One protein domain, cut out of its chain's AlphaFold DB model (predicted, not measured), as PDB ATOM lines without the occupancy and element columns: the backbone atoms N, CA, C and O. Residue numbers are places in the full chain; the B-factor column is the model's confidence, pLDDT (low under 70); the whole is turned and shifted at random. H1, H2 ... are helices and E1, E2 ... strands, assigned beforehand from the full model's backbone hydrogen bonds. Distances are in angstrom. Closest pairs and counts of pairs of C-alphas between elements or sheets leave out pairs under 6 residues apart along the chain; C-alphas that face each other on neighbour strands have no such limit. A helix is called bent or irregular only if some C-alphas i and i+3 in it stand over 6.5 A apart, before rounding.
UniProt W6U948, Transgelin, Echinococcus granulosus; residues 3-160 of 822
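Overview. This is residues 3 to 160 of the 822 residues of the protein "Transgelin" of Echinococcus granulosus (UniProt W6U948). Two long helices, H2 and H5, lie side by side and run opposite ways; at one end of the pair is a small, strongly twisted sheet, with H3, H4 and residues 128 to 138 of H5 packed on it. Residues 48 to 57 and 59 to 64, between H2 and H3, stick out, as does the end of H5, residues 153 to 160. The printed part has 158 residues, with elements H1 H2 H3 E1 E2 H4 E3 E4 H5, class mixed; the antiparallel sheet runs E1 E2 E4 E3. It is only just loose, close to compact, radius of gyration of the C-alphas 18.6 A, spanning 60 by 42 by 25 A.

Arrangement. H1, residues 10 to 13, is apart from H2, residues 24 to 43. H3, residues 69 to 77, only just touches H2, with 3 pairs of C-alphas within 8 A, closest Phe 41 and Ala 69, 6.1 A, by residues 41 to 42 of H2 alone. E1, residues 85 to 90, and E2, residues 94 to 99, form a hairpin, N 88 to O 96 3.0 A. E3, residues 113 to 119, and E4, residues 122 to 127, form another, N 116 to O 124 2.9 A. E2 and E4 are antiparallel, N 97 to O 125 2.8 A. H4, residues 101 to 107, is irregular, C-alphas 102 and 105 being 7.6 A apart, and lies over E4, height over the sheet 7.9 A. E2, H4 and E3 form a split strand-helix-strand unit, two strands of one sheet that are not neighbours, joined through a helix, with E4 between them in the sheet; its crossover is right-handed. H5, residues 128 to 160, touches H2 at a shallow tilt of 20 degrees, opposite ways, closest C-alphas Val 29 and Tyr 144, 5.9 A. Every O i to N i+4 pair is within hydrogen-bond range in H2 and H5, 4 of 5 in H3, 0 of 3 in H4, with 3 of 4 O i to N i+3 pairs; H1 is too short.

Along the chain. H2, 28.7 A long, begins at C-alpha 24 (-43.154, 28.626, 54.539). H5, 48.0 A, ends at C-alpha 160 (-24.887, 26.855, 70.118).

Size, cuts and confidence. The C-alphas of Gly 109 and Ala 160 are farthest apart, 60.5 A. The printed part has no cut; the H2 to H3 link is long. Mean pLDDT is 73.9 over the printed part; residues 43 to 73 are among those under 70.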
ATOM      1  N   GLU A   3     -35.155  13.531  60.332       68.06
ATOM      2  CA  GLU A   3     -35.858  13.192  59.076       68.06
ATOM      3  C   GLU A   3     -37.005  14.152  58.701       68.06
ATOM      4  O   GLU A   3     -37.496  14.114  57.578       68.06
ATOM      5  N   SER A   4     -37.464  15.002  59.625       69.50
ATOM      6  CA  SER A   4     -38.520  15.999  59.377       69.50
ATOM      7  C   SER A   4     -37.964  17.406  59.132       69.50
ATOM      8  O   SER A   4     -38.737  18.336  58.956       69.50
ATOM      9  N   THR A   5     -36.641  17.568  59.156       71.75
ATOM     10  CA  THR A   5     -35.952  18.852  58.953       71.75
ATOM     11  C   THR A   5     -34.909  18.745  57.843       71.75
ATOM     12  O   THR A   5     -34.722  19.704  57.099       71.75
ATOM     13  N   LEU A   6     -34.266  17.584  57.682       75.12
ATOM     14  CA  LEU A   6     -33.243  17.340  56.665       75.12
ATOM     15  C   LEU A   6     -33.745  16.424  55.546       75.12
ATOM     16  O   LEU A   6     -34.398  15.413  55.818       75.12
ATOM     17  N   ASP A   7     -33.395  16.744  54.298       76.75
ATOM     18  CA  ASP A   7     -33.584  15.834  53.166       76.75
ATOM     19  C   ASP A   7     -32.349  14.933  53.025       76.75
ATOM     20  O   ASP A   7     -31.310  15.318  52.488       76.75
ATOM     21  N   LEU A   8     -32.454  13.715  53.560       72.38
ATOM     22  CA  LEU A   8     -31.358  12.745  53.572       72.38
ATOM     23  C   LEU A   8     -31.066  12.127  52.195       72.38
ATOM     24  O   LEU A   8     -30.030  11.479  52.053       72.38
ATOM     25  N   GLU A   9     -31.939  12.292  51.195       71.88
ATOM     26  CA  GLU A   9     -31.652  11.867  49.820       71.88
ATOM     27  C   GLU A   9     -30.972  12.997  49.041       71.88
ATOM     28  O   GLU A   9     -29.920  12.760  48.451       71.88
ATOM     29  N   ALA A  10     -31.474  14.236  49.127       67.62
ATOM     30  CA  ALA A  10     -30.821  15.397  48.512       67.62
ATOM     31  C   ALA A  10     -29.398  15.615  49.065       67.62
ATOM     32  O   ALA A  10     -28.456  15.826  48.298       67.62
ATOM     33  N   ALA A  11     -29.203  15.421  50.377       66.06
ATOM     34  CA  ALA A  11     -27.892  15.514  51.014       66.06
ATOM     35  C   ALA A  11     -26.851  14.518  50.455       66.06
ATOM     36  O   ALA A  11     -25.656  14.811  50.495       66.06
ATOM     37  N   LYS A  12     -27.263  13.365  49.900       66.12
ATOM     38  CA  LYS A  12     -26.344  12.427  49.212       66.12
ATOM     39  C   LYS A  12     -25.909  12.938  47.840       66.12
ATOM     40  O   LYS A  12     -24.837  12.568  47.369       66.12
ATOM     41  N   GLU A  13     -26.728  13.773  47.207       62.75
ATOM     42  CA  GLU A  13     -26.447  14.422  45.922       62.75
ATOM     43  C   GLU A  13     -25.705  15.767  46.104       62.75
ATOM     44  O   GLU A  13     -25.454  16.466  45.125       62.75
ATOM     45  N   ASN A  14     -25.314  16.120  47.343       59.09
ATOM     46  CA  ASN A  14     -24.810  17.443  47.752       59.09
ATOM     47  C   ASN A  14     -25.790  18.606  47.473       59.09
ATOM     48  O   ASN A  14     -25.395  19.773  47.528       59.09
ATOM     49  N   GLU A  15     -27.069  18.319  47.219       59.47
ATOM     50  CA  GLU A  15     -28.108  19.337  47.068       59.47
ATOM     51  C   GLU A  15     -28.877  19.547  48.388       59.47
ATOM     52  O   GLU A  15     -29.040  18.641  49.199       59.47
ATOM     53  N   PHE A  16     -29.306  20.791  48.608       63.59
ATOM     54  CA  PHE A  16     -30.326  21.256  49.563       63.59
ATOM     55  C   PHE A  16     -30.567  20.422  50.843       63.59
ATOM     56  O   PHE A  16     -31.395  19.519  50.897       63.59
ATOM     57  N   ILE A  17     -29.860  20.807  51.911       69.81
ATOM     58  CA  ILE A  17     -29.818  20.115  53.208       69.81
ATOM     59  C   ILE A  17     -31.152  20.168  53.976       69.81
ATOM     60  O   ILE A  17     -31.451  19.232  54.715       69.81
ATOM     61  N   VAL A  18     -31.942  21.243  53.844       80.12
ATOM     62  CA  VAL A  18     -33.186  21.448  54.615       80.12
ATOM     63  C   VAL A  18     -34.393  21.142  53.731       80.12
ATOM     64  O   VAL A  18     -34.451  21.595  52.586       80.12
ATOM     65  N   ARG A  19     -35.366  20.387  54.257       82.56
ATOM     66  CA  ARG A  19     -36.583  20.056  53.500       82.56
ATOM     67  C   ARG A  19     -37.413  21.329  53.240       82.56
ATOM     68  O   ARG A  19     -37.543  22.132  54.165       82.56
ATOM     69  N   PRO A  20     -37.998  21.529  52.041       82.12
ATOM     70  CA  PRO A  20     -38.754  22.748  51.732       82.12
ATOM     71  C   PRO A  20     -39.932  22.998  52.680       82.12
ATOM     72  O   PRO A  20     -40.194  24.138  53.029       82.12
ATOM     73  N   ASP A  21     -40.603  21.933  53.128       82.50
ATOM     74  CA  ASP A  21     -41.760  21.938  54.034       82.50
ATOM     75  C   ASP A  21     -41.423  22.295  55.495       82.50
ATOM     76  O   ASP A  21     -42.314  22.349  56.342       82.50
ATOM     77  N   PHE A  22     -40.148  22.549  55.809       83.44
ATOM     78  CA  PHE A  22     -39.723  23.016  57.129       83.44
ATOM     79  C   PHE A  22     -40.012  24.510  57.368       83.44
ATOM     80  O   PHE A  22     -40.130  24.922  58.520       83.44
ATOM     81  N   ASP A  23     -40.120  25.318  56.306       86.00
ATOM     82  CA  ASP A  23     -40.317  26.770  56.383       86.00
ATOM     83  C   ASP A  23     -41.200  27.283  55.230       86.00
ATOM     84  O   ASP A  23     -40.994  26.928  54.071       86.00
ATOM     85  N   GLU A  24     -42.174  28.149  55.530       87.50
ATOM     86  CA  GLU A  24     -43.154  28.626  54.539       87.50
ATOM     87  C   GLU A  24     -42.516  29.459  53.411       87.50
ATOM     88  O   GLU A  24     -42.967  29.397  52.263       87.50
ATOM     89  N   ALA A  25     -41.452  30.220  53.695       87.12
ATOM     90  CA  ALA A  25     -40.757  30.997  52.672       87.12
ATOM     91  C   ALA A  25     -39.898  30.087  51.779       87.12
ATOM     92  O   ALA A  25     -39.902  30.243  50.556       87.12
ATOM     93  N   LEU A  26     -39.220  29.096  52.363       88.50
ATOM     94  CA  LEU A  26     -38.473  28.077  51.626       88.50
ATOM     95  C   LEU A  26     -39.399  27.247  50.719       88.50
ATOM     96  O   LEU A  26     -39.087  27.058  49.539       88.50
ATOM     97  N   GLN A  27     -40.564  26.826  51.224       88.44
ATOM     98  CA  GLN A  27     -41.595  26.152  50.431       88.44
ATOM     99  C   GLN A  27     -42.103  27.046  49.290       88.44
ATOM    100  O   GLN A  27     -42.147  26.603  48.143       88.44
ATOM    101  N   SER A  28     -42.422  28.314  49.564       90.50
ATOM    102  CA  SER A  28     -42.884  29.261  48.542       90.50
ATOM    103  C   SER A  28     -41.870  29.422  47.403       90.50
ATOM    104  O   SER A  28     -42.231  29.319  46.227       90.50
ATOM    105  N   VAL A  29     -40.578  29.601  47.706       89.06
ATOM    106  CA  VAL A  29     -39.541  29.691  46.661       89.06
ATOM    107  C   VAL A  29     -39.402  28.361  45.903       89.06
ATOM    108  O   VAL A  29     -39.199  28.372  44.686       89.06
ATOM    109  N   LYS A  30     -39.583  27.211  46.571       87.31
ATOM    110  CA  LYS A  30     -39.579  25.891  45.918       87.31
ATOM    111  C   LYS A  30     -40.715  25.732  44.911       87.31
ATOM    112  O   LYS A  30     -40.461  25.286  43.793       87.31
ATOM    113  N   GLU A  31     -41.933  26.120  45.278       89.12
ATOM    114  CA  GLU A  31     -43.111  26.067  44.403       89.12
ATOM    115  C   GLU A  31     -42.931  26.966  43.168       89.12
ATOM    116  O   GLU A  31     -43.203  26.542  42.043       89.12
ATOM    117  N   HIS A  32     -42.375  28.171  43.343       88.69
ATOM    118  CA  HIS A  32     -42.024  29.051  42.223       88.69
ATOM    119  C   HIS A  32     -40.932  28.458  41.319       88.69
ATOM    120  O   HIS A  32     -41.013  28.590  40.096       88.69
ATOM    121  N   LEU A  33     -39.920  27.802  41.893       85.81
ATOM    122  CA  LEU A  33     -38.851  27.149  41.137       85.81
ATOM    123  C   LEU A  33     -39.389  25.969  40.313       85.81
ATOM    124  O   LEU A  33     -39.069  25.861  39.131       85.81
ATOM    125  N   GLU A  34     -40.270  25.143  40.883       84.94
ATOM    126  CA  GLU A  34     -40.937  24.045  40.166       84.94
ATOM    127  C   GLU A  34     -41.904  24.541  39.082       84.94
ATOM    128  O   GLU A  34     -41.978  23.943  38.008       84.94
ATOM    129  N   ALA A  35     -42.598  25.662  39.310       86.31
ATOM    130  CA  ALA A  35     -43.426  26.299  38.288       86.31
ATOM    131  C   ALA A  35     -42.587  26.788  37.093       86.31
ATOM    132  O   ALA A  35     -42.952  26.539  35.943       86.31
ATOM    133  N   VAL A  36     -41.431  27.419  37.343       85.69
ATOM    134  CA  VAL A  36     -40.519  27.859  36.273       85.69
ATOM    135  C   VAL A  36     -39.870  26.669  35.557       85.69
ATOM    136  O   VAL A  36     -39.758  26.703  34.335       85.69
ATOM    137  N   GLU A  37     -39.512  25.586  36.257       82.75
ATOM    138  CA  GLU A  37     -39.081  24.336  35.605       82.75
ATOM    139  C   GLU A  37     -40.184  23.767  34.700       82.75
ATOM    140  O   GLU A  37     -39.917  23.397  33.554       82.75
ATOM    141  N   ALA A  38     -41.437  23.739  35.164       81.44
ATOM    142  CA  ALA A  38     -42.568  23.282  34.360       81.44
ATOM    143  C   ALA A  38     -42.796  24.159  33.113       81.44
ATOM    144  O   ALA A  38     -43.095  23.622  32.045       81.44
ATOM    145  N   ASP A  39     -42.613  25.478  33.213       81.19
ATOM    146  CA  ASP A  39     -42.697  26.399  32.074       81.19
ATOM    147  C   ASP A  39     -41.526  26.213  31.086       81.19
ATOM    148  O   ASP A  39     -41.755  26.193  29.875       81.19
ATOM    149  N   ILE A  40     -40.301  25.959  31.572       77.69
ATOM    150  CA  ILE A  40     -39.123  25.575  30.758       77.69
ATOM    151  C   ILE A  40     -39.406  24.302  29.950       77.69
ATOM    152  O   ILE A  40     -39.086  24.223  28.761       77.69
ATOM    153  N   PHE A  41     -40.040  23.296  30.561       74.88
ATOM    154  CA  PHE A  41     -40.459  22.097  29.834       74.88
ATOM    155  C   PHE A  41     -41.618  22.376  28.860       74.88
ATOM    156  O   PHE A  41     -41.632  21.798  27.768       74.88
ATOM    157  N   ARG A  42     -42.553  23.277  29.202       72.81
ATOM    158  CA  ARG A  42     -43.710  23.633  28.358       72.81
ATOM    159  C   ARG A  42     -43.329  24.449  27.119       72.81
ATOM    160  O   ARG A  42     -43.954  24.259  26.077       72.81
ATOM    161  N   GLU A  43     -42.283  25.278  27.167       68.19
ATOM    162  CA  GLU A  43     -41.766  25.999  25.985       68.19
ATOM    163  C   GLU A  43     -41.428  25.037  24.833       68.19
ATOM    164  O   GLU A  43     -41.677  25.319  23.659       68.19
ATOM    165  N   PHE A  44     -40.913  23.851  25.163       63.53
ATOM    166  CA  PHE A  44     -40.616  22.813  24.180       63.53
ATOM    167  C   PHE A  44     -41.833  21.953  23.794       63.53
ATOM    168  O   PHE A  44     -41.747  21.171  22.844       63.53
ATOM    169  N   GLU A  45     -42.972  22.111  24.469       60.16
ATOM    170  CA  GLU A  45     -44.182  21.322  24.247       60.16
ATOM    171  C   GLU A  45     -45.180  21.955  23.257       60.16
ATOM    172  O   GLU A  45     -45.816  21.222  22.487       60.16
ATOM    173  N   GLU A  46     -45.315  23.286  23.206       50.34
ATOM    174  CA  GLU A  46     -46.396  23.908  22.426       50.34
ATOM    175  C   GLU A  46     -46.161  23.974  20.896       50.34
ATOM    176  O   GLU A  46     -45.366  24.729  20.322       50.34
ATOM    177  N   VAL A  47     -46.979  23.189  20.195       36.81
ATOM    178  CA  VAL A  47     -48.080  23.777  19.415       36.81
ATOM    179  C   VAL A  47     -49.382  23.253  20.024       36.81
ATOM    180  O   VAL A  47     -49.470  22.066  20.340       36.81
ATOM    181  N   SER A  48     -50.355  24.149  20.201       35.00
ATOM    182  CA  SER A  48     -51.668  23.889  20.801       35.00
ATOM    183  C   SER A  48     -52.405  22.681  20.201       35.00
ATOM    184  O   SER A  48     -52.449  22.505  18.982       35.00
ATOM    185  N   LEU A  49     -53.069  21.911  21.068       30.08
ATOM    186  CA  LEU A  49     -54.310  21.210  20.734       30.08
ATOM    187  C   LEU A  49     -55.464  21.902  21.478       30.08
ATOM    188  O   LEU A  49     -55.309  22.211  22.662       30.08
ATOM    189  N   PRO A  50     -56.623  22.131  20.838       34.75
ATOM    190  CA  PRO A  50     -57.801  22.618  21.538       34.75
ATOM    191  C   PRO A  50     -58.424  21.493  22.386       34.75
ATOM    192  O   PRO A  50     -58.594  20.377  21.899       34.75
ATOM    193  N   TYR A  51     -58.839  21.841  23.610       35.84
ATOM    194  CA  TYR A  51     -59.512  21.007  24.628       35.84
ATOM    195  C   TYR A  51     -58.655  19.985  25.408       35.84
ATOM    196  O   TYR A  51     -58.323  18.905  24.929       35.84
ATOM    197  N   GLY A  52     -58.441  20.289  26.694       34.97
ATOM    198  CA  GLY A  52     -57.990  19.364  27.741       34.97
ATOM    199  C   GLY A  52     -57.810  20.103  29.082       34.97
ATOM    200  O   GLY A  52     -57.257  21.202  29.066       34.97
ATOM    201  N   PRO A  53     -58.299  19.588  30.229       31.88
ATOM    202  CA  PRO A  53     -58.169  20.271  31.518       31.88
ATOM    203  C   PRO A  53     -56.770  20.079  32.139       31.88
ATOM    204  O   PRO A  53     -56.119  19.064  31.875       31.88
ATOM    205  N   PRO A  54     -56.310  20.997  33.010       36.25
ATOM    206  CA  PRO A  54     -55.064  20.822  33.749       36.25
ATOM    207  C   PRO A  54     -55.227  19.731  34.821       36.25
ATOM    208  O   PRO A  54     -56.122  19.811  35.662       36.25
ATOM    209  N   LEU A  55     -54.354  18.720  34.807       33.78
ATOM    210  CA  LEU A  55     -54.315  17.668  35.828       33.78
ATOM    211  C   LEU A  55     -53.183  17.926  36.839       33.78
ATOM    212  O   LEU A  55     -52.037  18.100  36.421       33.78
ATOM    213  N   PRO A  56     -53.460  17.913  38.156       40.78
ATOM    214  CA  PRO A  56     -52.437  18.085  39.182       40.78
ATOM    215  C   PRO A  56     -51.790  16.742  39.553       40.78
ATOM    216  O   PRO A  56     -52.503  15.847  39.995       40.78
ATOM    217  N   PHE A  57     -50.461  16.612  39.411       32.16
ATOM    218  CA  PHE A  57     -49.554  15.840  40.296       32.16
ATOM    219  C   PHE A  57     -48.096  15.920  39.783       32.16
ATOM    220  O   PHE A  57     -47.717  15.218  38.846       32.16
ATOM    221  N   LEU A  58     -47.248  16.756  40.396       37.59
ATOM    222  CA  LEU A  58     -45.864  16.986  39.932       37.59
ATOM    223  C   LEU A  58     -44.860  15.880  40.326       37.59
ATOM    224  O   LEU A  58     -43.860  15.674  39.641       37.59
ATOM    225  N   ASN A  59     -45.128  15.091  41.372       35.84
ATOM    226  CA  ASN A  59     -44.102  14.206  41.948       35.84
ATOM    227  C   ASN A  59     -43.861  12.866  41.223       35.84
ATOM    228  O   ASN A  59     -42.821  12.248  41.446       35.84
ATOM    229  N   SER A  60     -44.728  12.416  40.304       29.83
ATOM    230  CA  SER A  60     -44.439  11.213  39.488       29.83
ATOM    231  C   SER A  60     -43.713  11.524  38.166       29.83
ATOM    232  O   SER A  60     -43.504  10.627  37.344       29.83
ATOM    233  N   ILE A  61     -43.361  12.790  37.919       40.53
ATOM    234  CA  ILE A  61     -43.030  13.305  36.580       40.53
ATOM    235  C   ILE A  61     -41.522  13.285  36.265       40.53
ATOM    236  O   ILE A  61     -41.164  13.056  35.103       40.53
ATOM    237  N   LYS A  62     -40.633  13.379  37.275       38.31
ATOM    238  CA  LYS A  62     -39.158  13.385  37.098       38.31
ATOM    239  C   LYS A  62     -38.602  12.207  36.274       38.31
ATOM    240  O   LYS A  62     -37.585  12.367  35.609       38.31
ATOM    241  N   ARG A  63     -39.258  11.034  36.262       38.22
ATOM    242  CA  ARG A  63     -38.810   9.847  35.490       38.22
ATOM    243  C   ARG A  63     -39.474   9.664  34.114       38.22
ATOM    244  O   ARG A  63     -39.023   8.813  33.355       38.22
ATOM    245  N   GLY A  64     -40.534  10.411  33.781       37.97
ATOM    246  CA  GLY A  64     -41.407  10.102  32.628       37.97
ATOM    247  C   GLY A  64     -41.554  11.187  31.553       37.97
ATOM    248  O   GLY A  64     -42.062  10.893  30.463       37.97
ATOM    249  N   TRP A  65     -41.139  12.424  31.843       40.66
ATOM    250  CA  TRP A  65     -41.369  13.589  30.973       40.66
ATOM    251  C   TRP A  65     -40.119  14.183  30.332       40.66
ATOM    252  O   TRP A  65     -40.211  14.686  29.212       40.66
ATOM    253  N   GLY A  66     -38.948  14.045  30.965       43.47
ATOM    254  CA  GLY A  66     -37.686  14.602  30.458       43.47
ATOM    255  C   GLY A  66     -37.333  14.168  29.029       43.47
ATOM    256  O   GLY A  66     -36.598  14.869  28.346       43.47
ATOM    257  N   GLY A  67     -37.893  13.052  28.546       47.69
ATOM    258  CA  GLY A  67     -37.750  12.590  27.166       47.69
ATOM    259  C   GLY A  67     -38.742  13.164  26.145       47.69
ATOM    260  O   GLY A  67     -38.449  13.050  24.966       47.69
ATOM    261  N   ARG A  68     -39.903  13.726  26.527       50.56
ATOM    262  CA  ARG A  68     -41.012  14.006  25.580       50.56
ATOM    263  C   ARG A  68     -41.129  15.447  25.087       50.56
ATOM    264  O   ARG A  68     -41.493  15.634  23.928       50.56
ATOM    265  N   ALA A  69     -40.793  16.440  25.907       53.31
ATOM    266  CA  ALA A  69     -40.890  17.851  25.526       53.31
ATOM    267  C   ALA A  69     -39.995  18.181  24.312       53.31
ATOM    268  O   ALA A  69     -40.485  18.517  23.234       53.31
ATOM    269  N   TYR A  70     -38.682  17.952  24.415       64.38
ATOM    270  CA  TYR A  70     -37.742  18.298  23.342       64.38
ATOM    271  C   TYR A  70     -37.895  17.457  22.051       64.38
ATOM    272  O   TYR A  70     -37.311  17.823  21.030       64.38
ATOM    273  N   ILE A  71     -38.692  16.372  22.038       65.81
ATOM    274  CA  ILE A  71     -38.970  15.583  20.818       65.81
ATOM    275  C   ILE A  71     -39.618  16.453  19.741       65.81
ATOM    276  O   ILE A  71     -39.206  16.382  18.584       65.81
ATOM    277  N   ARG A  72     -40.588  17.308  20.094       63.69
ATOM    278  CA  ARG A  72     -41.279  18.142  19.093       63.69
ATOM    279  C   ARG A  72     -40.351  19.204  18.504       63.69
ATOM    280  O   ARG A  72     -40.439  19.502  17.316       63.69
ATOM    281  N   VAL A  73     -39.425  19.730  19.306       69.56
ATOM    282  CA  VAL A  73     -38.354  20.618  18.829       69.56
ATOM    283  C   VAL A  73     -37.389  19.874  17.915       69.56
ATOM    284  O   VAL A  73     -37.076  20.375  16.840       69.56
ATOM    285  N   ALA A  74     -36.982  18.657  18.282       71.56
ATOM    286  CA  ALA A  74     -36.172  17.806  17.420       71.56
ATOM    287  C   ALA A  74     -36.858  17.600  16.055       71.56
ATOM    288  O   ALA A  74     -36.240  17.852  15.023       71.56
ATOM    289  N   SER A  75     -38.162  17.293  16.033       70.19
ATOM    290  CA  SER A  75     -38.951  17.192  14.798       70.19
ATOM    291  C   SER A  75     -39.030  18.505  14.005       70.19
ATOM    292  O   SER A  75     -38.811  18.476  12.798       70.19
ATOM    293  N   LYS A  76     -39.278  19.660  14.652       71.62
ATOM    294  CA  LYS A  76     -39.294  20.989  13.991       71.62
ATOM    295  C   LYS A  76     -37.945  21.351  13.344       71.62
ATOM    296  O   LYS A  76     -37.927  22.095  12.371       71.62
ATOM    297  N   VAL A  77     -36.833  20.845  13.883       73.62
ATOM    298  CA  VAL A  77     -35.458  21.101  13.406       73.62
ATOM    299  C   VAL A  77     -34.944  19.979  12.475       73.62
ATOM    300  O   VAL A  77     -33.877  20.106  11.880       73.62
ATOM    301  N   GLY A  78     -35.693  18.884  12.300       72.38
ATOM    302  CA  GLY A  78     -35.283  17.734  11.479       72.38
ATOM    303  C   GLY A  78     -34.188  16.862  12.113       72.38
ATOM    304  O   GLY A  78     -33.367  16.283  11.402       72.38
ATOM    305  N   LEU A  79     -34.148  16.790  13.447       79.06
ATOM    306  CA  LEU A  79     -33.136  16.095  14.250       79.06
ATOM    307  C   LEU A  79     -33.711  14.878  14.995       79.06
ATOM    308  O   LEU A  79     -34.867  14.873  15.408       79.06
ATOM    309  N   GLU A  80     -32.876  13.857  15.221       72.69
ATOM    310  CA  GLU A  80     -33.211  12.687  16.041       72.69
ATOM    311  C   GLU A  80     -33.118  13.031  17.547       72.69
ATOM    312  O   GLU A  80     -32.012  13.278  18.060       72.69
ATOM    313  N   PRO A  81     -34.239  13.021  18.293       71.19
ATOM    314  CA  PRO A  81     -34.228  13.301  19.724       71.19
ATOM    315  C   PRO A  81     -33.414  12.259  20.500       71.19
ATOM    316  O   PRO A  81     -33.428  11.070  20.194       71.19
ATOM    317  N   GLY A  82     -32.671  12.709  21.511       65.62
ATOM    318  CA  GLY A  82     -31.880  11.860  22.401       65.62
ATOM    319  C   GLY A  82     -30.533  11.438  21.811       65.62
ATOM    320  O   GLY A  82     -29.661  10.983  22.554       65.62
ATOM    321  N   LYS A  83     -30.324  11.632  20.503       72.50
ATOM    322  CA  LYS A  83     -29.109  11.221  19.789       72.50
ATOM    323  C   LYS A  83     -28.388  12.387  19.117       72.50
ATOM    324  O   LYS A  83     -27.197  12.555  19.365       72.50
ATOM    325  N   SER A  84     -29.076  13.203  18.308       76.69
ATOM    326  CA  SER A  84     -28.475  14.400  17.696       76.69
ATOM    327  C   SER A  84     -28.816  15.703  18.424       76.69
ATOM    328  O   SER A  84     -28.045  16.655  18.291       76.69
ATOM    329  N   ILE A  85     -29.890  15.723  19.224       78.38
ATOM    330  CA  ILE A  85     -30.276  16.822  20.125       78.38
ATOM    331  C   ILE A  85     -30.706  16.297  21.509       78.38
ATOM    332  O   ILE A  85     -31.400  15.282  21.604       78.38
ATOM    333  N   LYS A  86     -30.293  16.988  22.579       81.25
ATOM    334  CA  LYS A  86     -30.675  16.724  23.978       81.25
ATOM    335  C   LYS A  86     -30.956  18.028  24.723       81.25
ATOM    336  O   LYS A  86     -30.301  19.025  24.442       81.25
ATOM    337  N   LEU A  87     -31.874  17.999  25.687       79.31
ATOM    338  CA  LEU A  87     -32.014  19.047  26.702       79.31
ATOM    339  C   LEU A  87     -31.093  18.715  27.882       79.31
ATOM    340  O   LEU A  87     -31.157  17.608  28.413       79.31
ATOM    341  N   GLU A  88     -30.230  19.653  28.257       81.38
ATOM    342  CA  GLU A  88     -29.263  19.526  29.351       81.38
ATOM    343  C   GLU A  88     -29.199  20.842  30.140       81.38
ATOM    344  O   GLU A  88     -29.578  21.899  29.636       81.38
ATOM    345  N   SER A  89     -28.721  20.782  31.381       80.25
ATOM    346  CA  SER A  89     -28.494  21.945  32.242       80.25
ATOM    347  C   SER A  89     -27.037  21.986  32.692       80.25
ATOM    348  O   SER A  89     -26.457  20.940  32.987       80.25
ATOM    349  N   ALA A  90     -26.441  23.175  32.775       80.31
ATOM    350  CA  ALA A  90     -25.106  23.359  33.343       80.31
ATOM    351  C   ALA A  90     -25.021  24.655  34.144       80.31
ATOM    352  O   ALA A  90     -25.643  25.660  33.801       80.31
ATOM    353  N   GLU A  91     -24.196  24.637  35.182       73.94
ATOM    354  CA  GLU A  91     -23.913  25.798  36.015       73.94
ATOM    355  C   GLU A  91     -23.378  26.975  35.173       73.94
ATOM    356  O   GLU A  91     -22.635  26.787  34.205       73.94
ATOM    357  N   GLY A  92     -23.840  28.192  35.474       72.38
ATOM    358  CA  GLY A  92     -23.511  29.420  34.735       72.38
ATOM    359  C   GLY A  92     -24.159  29.589  33.349       72.38
ATOM    360  O   GLY A  92     -24.172  30.704  32.837       72.38
ATOM    361  N   VAL A  93     -24.717  28.535  32.737       76.56
ATOM    362  CA  VAL A  93     -25.436  28.614  31.440       76.56
ATOM    363  C   VAL A  93     -26.929  28.308  31.579       76.56
ATOM    364  O   VAL A  93     -27.728  28.754  30.758       76.56
ATOM    365  N   GLY A  94     -27.318  27.578  32.625       79.12
ATOM    366  CA  GLY A  94     -28.694  27.155  32.847       79.12
ATOM    367  C   GLY A  94     -29.120  26.037  31.892       79.12
ATOM    368  O   GLY A  94     -28.301  25.181  31.541       79.12
ATOM    369  N   TYR A  95     -30.389  26.023  31.483       83.19
ATOM    370  CA  TYR A  95     -30.948  25.020  30.568       83.19
ATOM    371  C   TYR A  95     -30.636  25.349  29.102       83.19
ATOM    372  O   TYR A  95     -30.840  26.472  28.642       83.19
ATOM    373  N   PHE A  96     -30.158  24.367  28.336       84.56
ATOM    374  CA  PHE A  96     -29.832  24.518  26.916       84.56
ATOM    375  C   PHE A  96     -30.103  23.242  26.114       84.56
ATOM    376  O   PHE A  96     -30.069  22.117  26.612       84.56
ATOM    377  N   LEU A  97     -30.298  23.417  24.809       84.19
ATOM    378  CA  LEU A  97     -30.319  22.325  23.846       84.19
ATOM    379  C   LEU A  97     -28.891  22.049  23.364       84.19
ATOM    380  O   LEU A  97     -28.276  22.897  22.712       84.19
ATOM    381  N   ARG A  98     -28.355  20.859  23.655       86.19
ATOM    382  CA  ARG A  98     -27.096  20.377  23.077       86.19
ATOM    383  C   ARG A  98     -27.364  19.671  21.759       86.19
ATOM    384  O   ARG A  98     -27.982  18.608  21.735       86.19
ATOM    385  N   VAL A  99     -26.829  20.220  20.673       86.50
ATOM    386  CA  VAL A  99     -26.861  19.628  19.330       86.50
ATOM    387  C   VAL A  99     -25.483  19.069  18.986       86.50
ATOM    388  O   VAL A  99     -24.461  19.719  19.189       86.50
ATOM    389  N   THR A 100     -25.415  17.848  18.460       86.31
ATOM    390  CA  THR A 100     -24.131  17.231  18.076       86.31
ATOM    391  C   THR A 100     -23.410  18.021  16.974       86.31
ATOM    392  O   THR A 100     -24.042  18.510  16.041       86.31
ATOM    393  N   LEU A 101     -22.070  18.093  17.030       84.69
ATOM    394  CA  LEU A 101     -21.255  18.874  16.077       84.69
ATOM    395  C   LEU A 101     -21.520  18.516  14.602       84.69
ATOM    396  O   LEU A 101     -21.505  19.393  13.744       84.69
ATOM    397  N   LYS A 102     -21.827  17.241  14.309       83.31
ATOM    398  CA  LYS A 102     -22.177  16.767  12.957       83.31
ATOM    399  C   LYS A 102     -23.404  17.478  12.369       83.31
ATOM    400  O   LYS A 102     -23.469  17.649  11.157       83.31
ATOM    401  N   MET A 103     -24.333  17.908  13.223       82.69
ATOM    402  CA  MET A 103     -25.611  18.508  12.835       82.69
ATOM    403  C   MET A 103     -25.666  20.028  13.047       82.69
ATOM    404  O   MET A 103     -26.714  20.631  12.830       82.69
ATOM    405  N   GLU A 104     -24.547  20.691  13.384       82.81
ATOM    406  CA  GLU A 104     -24.511  22.161  13.507       82.81
ATOM    407  C   GLU A 104     -25.049  22.849  12.239       82.81
ATOM    408  O   GLU A 104     -25.763  23.845  12.316       82.81
ATOM    409  N   LYS A 105     -24.744  22.323  11.048       81.38
ATOM    410  CA  LYS A 105     -25.182  22.946   9.791       81.38
ATOM    411  C   LYS A 105     -26.710  23.038   9.657       81.38
ATOM    412  O   LYS A 105     -27.167  23.946   8.979       81.38
ATOM    413  N   GLN A 106     -27.474  22.159  10.312       77.62
ATOM    414  CA  GLN A 106     -28.943  22.139  10.252       77.62
ATOM    415  C   GLN A 106     -29.607  23.166  11.184       77.62
ATOM    416  O   GLN A 106     -30.739  23.559  10.936       77.62
ATOM    417  N   ILE A 107     -28.905  23.645  12.220       77.31
ATOM    418  CA  ILE A 107     -29.399  24.715  13.109       77.31
ATOM    419  C   ILE A 107     -29.012  26.127  12.640       77.31
ATOM    420  O   ILE A 107     -29.517  27.118  13.168       77.31
ATOM    421  N   ARG A 108     -28.130  26.255  11.639       73.06
ATOM    422  CA  ARG A 108     -27.752  27.556  11.065       73.06
ATOM    423  C   ARG A 108     -28.917  28.129  10.248       73.06
ATOM    424  O   ARG A 108     -29.328  27.532   9.261       73.06
ATOM    425  N   GLY A 109     -29.400  29.312  10.633       68.06
ATOM    426  CA  GLY A 109     -30.492  30.028   9.953       68.06
ATOM    427  C   GLY A 109     -31.848  29.973  10.665       68.06
ATOM    428  O   GLY A 109     -32.784  30.640  10.233       68.06
ATOM    429  N   ILE A 110     -31.964  29.239  11.777       79.12
ATOM    430  CA  ILE A 110     -33.185  29.199  12.591       79.12
ATOM    431  C   ILE A 110     -33.243  30.449  13.480       79.12
ATOM    432  O   ILE A 110     -32.538  30.544  14.479       79.12
ATOM    433  N   SER A 111     -34.090  31.418  13.125       73.12
ATOM    434  CA  SER A 111     -34.134  32.747  13.763       73.12
ATOM    435  C   SER A 111     -34.509  32.746  15.250       73.12
ATOM    436  O   SER A 111     -34.094  33.643  15.983       73.12
ATOM    437  N   TRP A 112     -35.276  31.754  15.707       77.31
ATOM    438  CA  TRP A 112     -35.724  31.643  17.099       77.31
ATOM    439  C   TRP A 112     -34.726  30.914  18.017       77.31
ATOM    440  O   TRP A 112     -34.887  30.974  19.235       77.31
ATOM    441  N   LEU A 113     -33.695  30.263  17.460       80.19
ATOM    442  CA  LEU A 113     -32.716  29.461  18.196       80.19
ATOM    443  C   LEU A 113     -31.321  30.103  18.113       80.19
ATOM    444  O   LEU A 113     -30.648  30.043  17.084       80.19
ATOM    445  N   LYS A 114     -30.859  30.698  19.214       83.50
ATOM    446  CA  LYS A 114     -29.537  31.330  19.308       83.50
ATOM    447  C   LYS A 114     -28.484  30.298  19.716       83.50
ATOM    448  O   LYS A 114     -28.727  29.430  20.553       83.50
ATOM    449  N   LYS A 115     -27.289  30.400  19.132       85.94
ATOM    450  CA  LYS A 115     -26.103  29.636  19.546       85.94
ATOM    451  C   LYS A 115     -25.447  30.349  20.729       85.94
ATOM    452  O   LYS A 115     -25.125  31.525  20.607       85.94
ATOM    453  N   VAL A 116     -25.253  29.627  21.831       85.38
ATOM    454  CA  VAL A 116     -24.608  30.127  23.054       85.38
ATOM    455  C   VAL A 116     -23.096  29.955  22.921       85.38
ATOM    456  O   VAL A 116     -22.359  30.929  22.830       85.38
ATOM    457  N   ASP A 117     -22.636  28.707  22.812       85.25
ATOM    458  CA  ASP A 117     -21.231  28.363  22.598       85.25
ATOM    459  C   ASP A 117     -21.077  27.034  21.829       85.25
ATOM    460  O   ASP A 117     -22.034  26.455  21.301       85.25
ATOM    461  N   MET A 118     -19.837  26.558  21.712       85.56
ATOM    462  CA  MET A 118     -19.500  25.276  21.102       85.56
ATOM    463  C   MET A 118     -18.484  24.545  21.978       85.56
ATOM    464  O   MET A 118     -17.420  25.079  22.275       85.56
ATOM    465  N   GLN A 119     -18.792  23.302  22.339       84.56
ATOM    466  CA  GLN A 119     -17.927  22.431  23.129       84.56
ATOM    467  C   GLN A 119     -17.622  21.116  22.402       84.56
ATOM    468  O   GLN A 119     -18.279  20.747  21.427       84.56
ATOM    469  N   LYS A 120     -16.647  20.352  22.917       82.38
ATOM    470  CA  LYS A 120     -16.254  19.037  22.367       82.38
ATOM    471  C   LYS A 120     -17.441  18.069  22.214       82.38
ATOM    472  O   LYS A 120     -17.450  17.257  21.294       82.38
ATOM    473  N   ALA A 121     -18.443  18.167  23.091       79.00
ATOM    474  CA  ALA A 121     -19.629  17.309  23.092       79.00
ATOM    475  C   ALA A 121     -20.776  17.792  22.174       79.00
ATOM    476  O   ALA A 121     -21.754  17.061  21.994       79.00
ATOM    477  N   GLY A 122     -20.709  19.007  21.619       86.00
ATOM    478  CA  GLY A 122     -21.800  19.605  20.847       86.00
ATOM    479  C   GLY A 122     -21.841  21.133  20.898       86.00
ATOM    480  O   GLY A 122     -21.097  21.778  21.629       86.00
ATOM    481  N   VAL A 123     -22.748  21.704  20.115       88.12
ATOM    482  CA  VAL A 123     -23.126  23.119  20.147       88.12
ATOM    483  C   VAL A 123     -24.250  23.303  21.160       88.12
ATOM    484  O   VAL A 123     -25.197  22.515  21.147       88.12
ATOM    485  N   ARG A 124     -24.159  24.320  22.025       88.94
ATOM    486  CA  ARG A 124     -25.233  24.668  22.963       88.94
ATOM    487  C   ARG A 124     -26.078  25.795  22.386       88.94
ATOM    488  O   ARG A 124     -25.546  26.792  21.893       88.94
ATOM    489  N   CYS A 125     -27.391  25.626  22.441       85.44
ATOM    490  CA  CYS A 125     -28.363  26.546  21.868       85.44
ATOM    491  C   CYS A 125     -29.504  26.841  22.844       85.44
ATOM    492  O   CYS A 125     -29.941  25.956  23.577       85.44
ATOM    493  N   GLN A 126     -30.013  28.070  22.806       85.50
ATOM    494  CA  GLN A 126     -31.135  28.547  23.614       85.50
ATOM    495  C   GLN A 126     -32.069  29.396  22.746       85.50
ATOM    496  O   GLN A 126     -31.629  30.145  21.871       85.50
ATOM    497  N   SER A 127     -33.369  29.276  22.976       83.12
ATOM    498  CA  SER A 127     -34.372  30.231  22.505       83.12
ATOM    499  C   SER A 127     -34.387  31.482  23.390       83.12
ATOM    500  O   SER A 127     -33.836  31.495  24.491       83.12
ATOM    501  N   THR A 128     -34.998  32.567  22.906       82.69
ATOM    502  CA  THR A 128     -35.093  33.817  23.685       82.69
ATOM    503  C   THR A 128     -35.920  33.639  24.965       82.69
ATOM    504  O   THR A 128     -35.534  34.187  25.994       82.69
ATOM    505  N   GLU A 129     -37.005  32.854  24.931       81.44
ATOM    506  CA  GLU A 129     -37.805  32.582  26.134       81.44
ATOM    507  C   GLU A 129     -37.067  31.620  27.082       81.44
ATOM    508  O   GLU A 129     -36.981  31.913  28.267       81.44
ATOM    509  N   MET A 130     -36.380  30.592  26.566       80.31
ATOM    510  CA  MET A 130     -35.511  29.708  27.364       80.31
ATOM    511  C   MET A 130     -34.414  30.468  28.117       80.31
ATOM    512  O   MET A 130     -34.168  30.171  29.281       80.31
ATOM    513  N   SER A 131     -33.775  31.469  27.493       83.38
ATOM    514  CA  SER A 131     -32.807  32.343  28.184       83.38
ATOM    515  C   SER A 131     -33.465  33.039  29.374       83.38
ATOM    516  O   SER A 131     -32.993  32.926  30.501       83.38
ATOM    517  N   ARG A 132     -34.621  33.673  29.148       86.25
ATOM    518  CA  ARG A 132     -35.385  34.409  30.163       86.25
ATOM    519  C   ARG A 132     -35.897  33.511  31.297       86.25
ATOM    520  O   ARG A 132     -35.804  33.877  32.468       86.25
ATOM    521  N   LEU A 133     -36.444  32.343  30.966       85.50
ATOM    522  CA  LEU A 133     -36.915  31.364  31.944       85.50
ATOM    523  C   LEU A 133     -35.745  30.765  32.728       85.50
ATOM    524  O   LEU A 133     -35.855  30.592  33.938       85.50
ATOM    525  N   SER A 134     -34.608  30.513  32.077       84.94
ATOM    526  CA  SER A 134     -33.421  29.992  32.751       84.94
ATOM    527  C   SER A 134     -32.712  31.039  33.618       84.94
ATOM    528  O   SER A 134     -32.177  30.678  34.663       84.94
ATOM    529  N   GLU A 135     -32.731  32.320  33.244       86.56
ATOM    530  CA  GLU A 135     -32.316  33.436  34.106       86.56
ATOM    531  C   GLU A 135     -33.205  33.506  35.356       86.56
ATOM    532  O   GLU A 135     -32.698  33.579  36.476       86.56
ATOM    533  N   ARG A 136     -34.532  33.390  35.185       88.94
ATOM    534  CA  ARG A 136     -35.492  33.347  36.298       88.94
ATOM    535  C   ARG A 136     -35.302  32.117  37.194       88.94
ATOM    536  O   ARG A 136     -35.386  32.248  38.412       88.94
ATOM    537  N   HIS A 137     -35.036  30.946  36.615       86.75
ATOM    538  CA  HIS A 137     -34.747  29.714  37.356       86.75
ATOM    539  C   HIS A 137     -33.477  29.850  38.195       86.75
ATOM    540  O   HIS A 137     -33.513  29.577  39.391       86.75
ATOM    541  N   ASN A 138     -32.390  30.360  37.606       85.44
ATOM    542  CA  ASN A 138     -31.141  30.609  38.326       85.44
ATOM    543  C   ASN A 138     -31.341  31.612  39.476       85.44
ATOM    544  O   ASN A 138     -30.861  31.365  40.580       85.44
ATOM    545  N   ALA A 139     -32.099  32.695  39.257       88.88
ATOM    546  CA  ALA A 139     -32.408  33.673  40.301       88.88
ATOM    547  C   ALA A 139     -33.182  33.046  41.479       88.88
ATOM    548  O   ALA A 139     -32.804  33.245  42.632       88.88
ATOM    549  N   LEU A 140     -34.200  32.224  41.194       88.69
ATOM    550  CA  LEU A 140     -34.944  31.472  42.213       88.69
ATOM    551  C   LEU A 140     -34.080  30.399  42.897       88.69
ATOM    552  O   LEU A 140     -34.225  30.180  44.097       88.69
ATOM    553  N   LYS A 141     -33.151  29.747  42.179       86.56
ATOM    554  CA  LYS A 141     -32.218  28.762  42.760       86.56
ATOM    555  C   LYS A 141     -31.236  29.436  43.727       86.56
ATOM    556  O   LYS A 141     -30.966  28.896  44.799       86.56
ATOM    557  N   GLU A 142     -30.749  30.631  43.391       88.06
ATOM    558  CA  GLU A 142     -29.962  31.462  44.306       88.06
ATOM    559  C   GLU A 142     -30.773  31.936  45.518       88.06
ATOM    560  O   GLU A 142     -30.259  31.922  46.635       88.06
ATOM    561  N   GLU A 143     -32.013  32.383  45.314       90.38
ATOM    562  CA  GLU A 143     -32.915  32.814  46.387       90.38
ATOM    563  C   GLU A 143     -33.206  31.662  47.357       90.38
ATOM    564  O   GLU A 143     -33.020  31.818  48.561       90.38
ATOM    565  N   TYR A 144     -33.518  30.472  46.836       88.62
ATOM    566  CA  TYR A 144     -33.712  29.258  47.629       88.62
ATOM    567  C   TYR A 144     -32.466  28.921  48.462       88.62
ATOM    568  O   TYR A 144     -32.561  28.677  49.665       88.62
ATOM    569  N   ALA A 145     -31.275  28.963  47.851       85.62
ATOM    570  CA  ALA A 145     -30.017  28.717  48.554       85.62
ATOM    571  C   ALA A 145     -29.748  29.754  49.664       85.62
ATOM    572  O   ALA A 145     -29.315  29.381  50.756       85.62
ATOM    573  N   LYS A 146     -30.044  31.040  49.418       89.50
ATOM    574  CA  LYS A 146     -29.919  32.127  50.407       89.50
ATOM    575  C   LYS A 146     -30.885  31.923  51.581       89.50
ATOM    576  O   LYS A 146     -30.436  31.949  52.726       89.50
ATOM    577  N   THR A 147     -32.162  31.646  51.313       88.81
ATOM    578  CA  THR A 147     -33.190  31.369  52.336       88.81
ATOM    579  C   THR A 147     -32.818  30.152  53.183       88.81
ATOM    580  O   THR A 147     -32.793  30.230  54.412       88.81
ATOM    581  N   GLN A 148     -32.392  29.057  52.547       87.19
ATOM    582  CA  GLN A 148     -31.915  27.864  53.246       87.19
ATOM    583  C   GLN A 148     -30.696  28.158  54.141       87.19
ATOM    584  O   GLN A 148     -30.619  27.663  55.265       87.19
ATOM    585  N   MET A 149     -29.738  28.974  53.681       85.81
ATOM    586  CA  MET A 149     -28.585  29.375  54.499       85.81
ATOM    587  C   MET A 149     -28.977  30.206  55.728       85.81
ATOM    588  O   MET A 149     -28.292  30.107  56.747       85.81
ATOM    589  N   CYS A 150     -30.042  31.012  55.663       88.81
ATOM    590  CA  CYS A 150     -30.569  31.717  56.836       88.81
ATOM    591  C   CYS A 150     -31.095  30.720  57.877       88.81
ATOM    592  O   CYS A 150     -30.631  30.739  59.016       88.81
ATOM    593  N   ILE A 151     -31.932  29.766  57.457       87.06
ATOM    594  CA  ILE A 151     -32.474  28.710  58.327       87.06
ATOM    595  C   ILE A 151     -31.346  27.884  58.972       87.06
ATOM    596  O   ILE A 151     -31.354  27.645  60.178       87.06
ATOM    597  N   VAL A 152     -30.314  27.496  58.208       85.12
ATOM    598  CA  VAL A 152     -29.153  26.770  58.763       85.12
ATOM    599  C   VAL A 152     -28.403  27.605  59.809       85.12
ATOM    600  O   VAL A 152     -28.000  27.063  60.838       85.12
ATOM    601  N   LYS A 153     -28.232  28.919  59.602       87.12
ATOM    602  CA  LYS A 153     -27.608  29.805  60.604       87.12
ATOM    603  C   LYS A 153     -28.433  29.895  61.887       87.12
ATOM    604  O   LYS A 153     -27.848  29.885  62.967       87.12
ATOM    605  N   GLU A 154     -29.755  29.946  61.783       87.25
ATOM    606  CA  GLU A 154     -30.656  29.962  62.942       87.25
ATOM    607  C   GLU A 154     -30.607  28.639  63.715       87.25
ATOM    608  O   GLU A 154     -30.427  28.648  64.932       87.25
ATOM    609  N   ILE A 155     -30.638  27.495  63.019       84.69
ATOM    610  CA  ILE A 155     -30.459  26.167  63.631       84.69
ATOM    611  C   ILE A 155     -29.107  26.077  64.354       84.69
ATOM    612  O   ILE A 155     -29.042  25.579  65.482       84.69
ATOM    613  N   LEU A 156     -28.025  26.584  63.753       87.31
ATOM    614  CA  LEU A 156     -26.704  26.622  64.387       87.31
ATOM    615  C   LEU A 156     -26.672  27.549  65.611       87.31
ATOM    616  O   LEU A 156     -26.071  27.180  66.617       87.31
ATOM    617  N   ALA A 157     -27.347  28.701  65.573       89.38
ATOM    618  CA  ALA A 157     -27.455  29.607  66.718       89.38
ATOM    619  C   ALA A 157     -28.242  28.976  67.884       89.38
ATOM    620  O   ALA A 157     -27.800  29.042  69.032       89.38
ATOM    621  N   VAL A 158     -29.354  28.291  67.596       89.19
ATOM    622  CA  VAL A 158     -30.114  27.515  68.592       89.19
ATOM    623  C   VAL A 158     -29.262  26.375  69.158       89.19
ATOM    624  O   VAL A 158     -29.218  26.184  70.370       89.19
ATOM    625  N   THR A 159     -28.528  25.655  68.305       87.62
ATOM    626  CA  THR A 159     -27.639  24.554  68.721       87.62
ATOM    627  C   THR A 159     -26.488  25.050  69.601       87.62
ATOM    628  O   THR A 159     -26.153  24.405  70.592       87.62
ATOM    629  N   ALA A 160     -25.922  26.223  69.301       91.81
ATOM    630  CA  ALA A 160     -24.887  26.855  70.118       91.81
ATOM    631  C   ALA A 160     -25.379  27.189  71.541       91.81
ATOM    632  O   ALA A 160     -24.598  27.104  72.487       91.81
TER     633      ALA A 160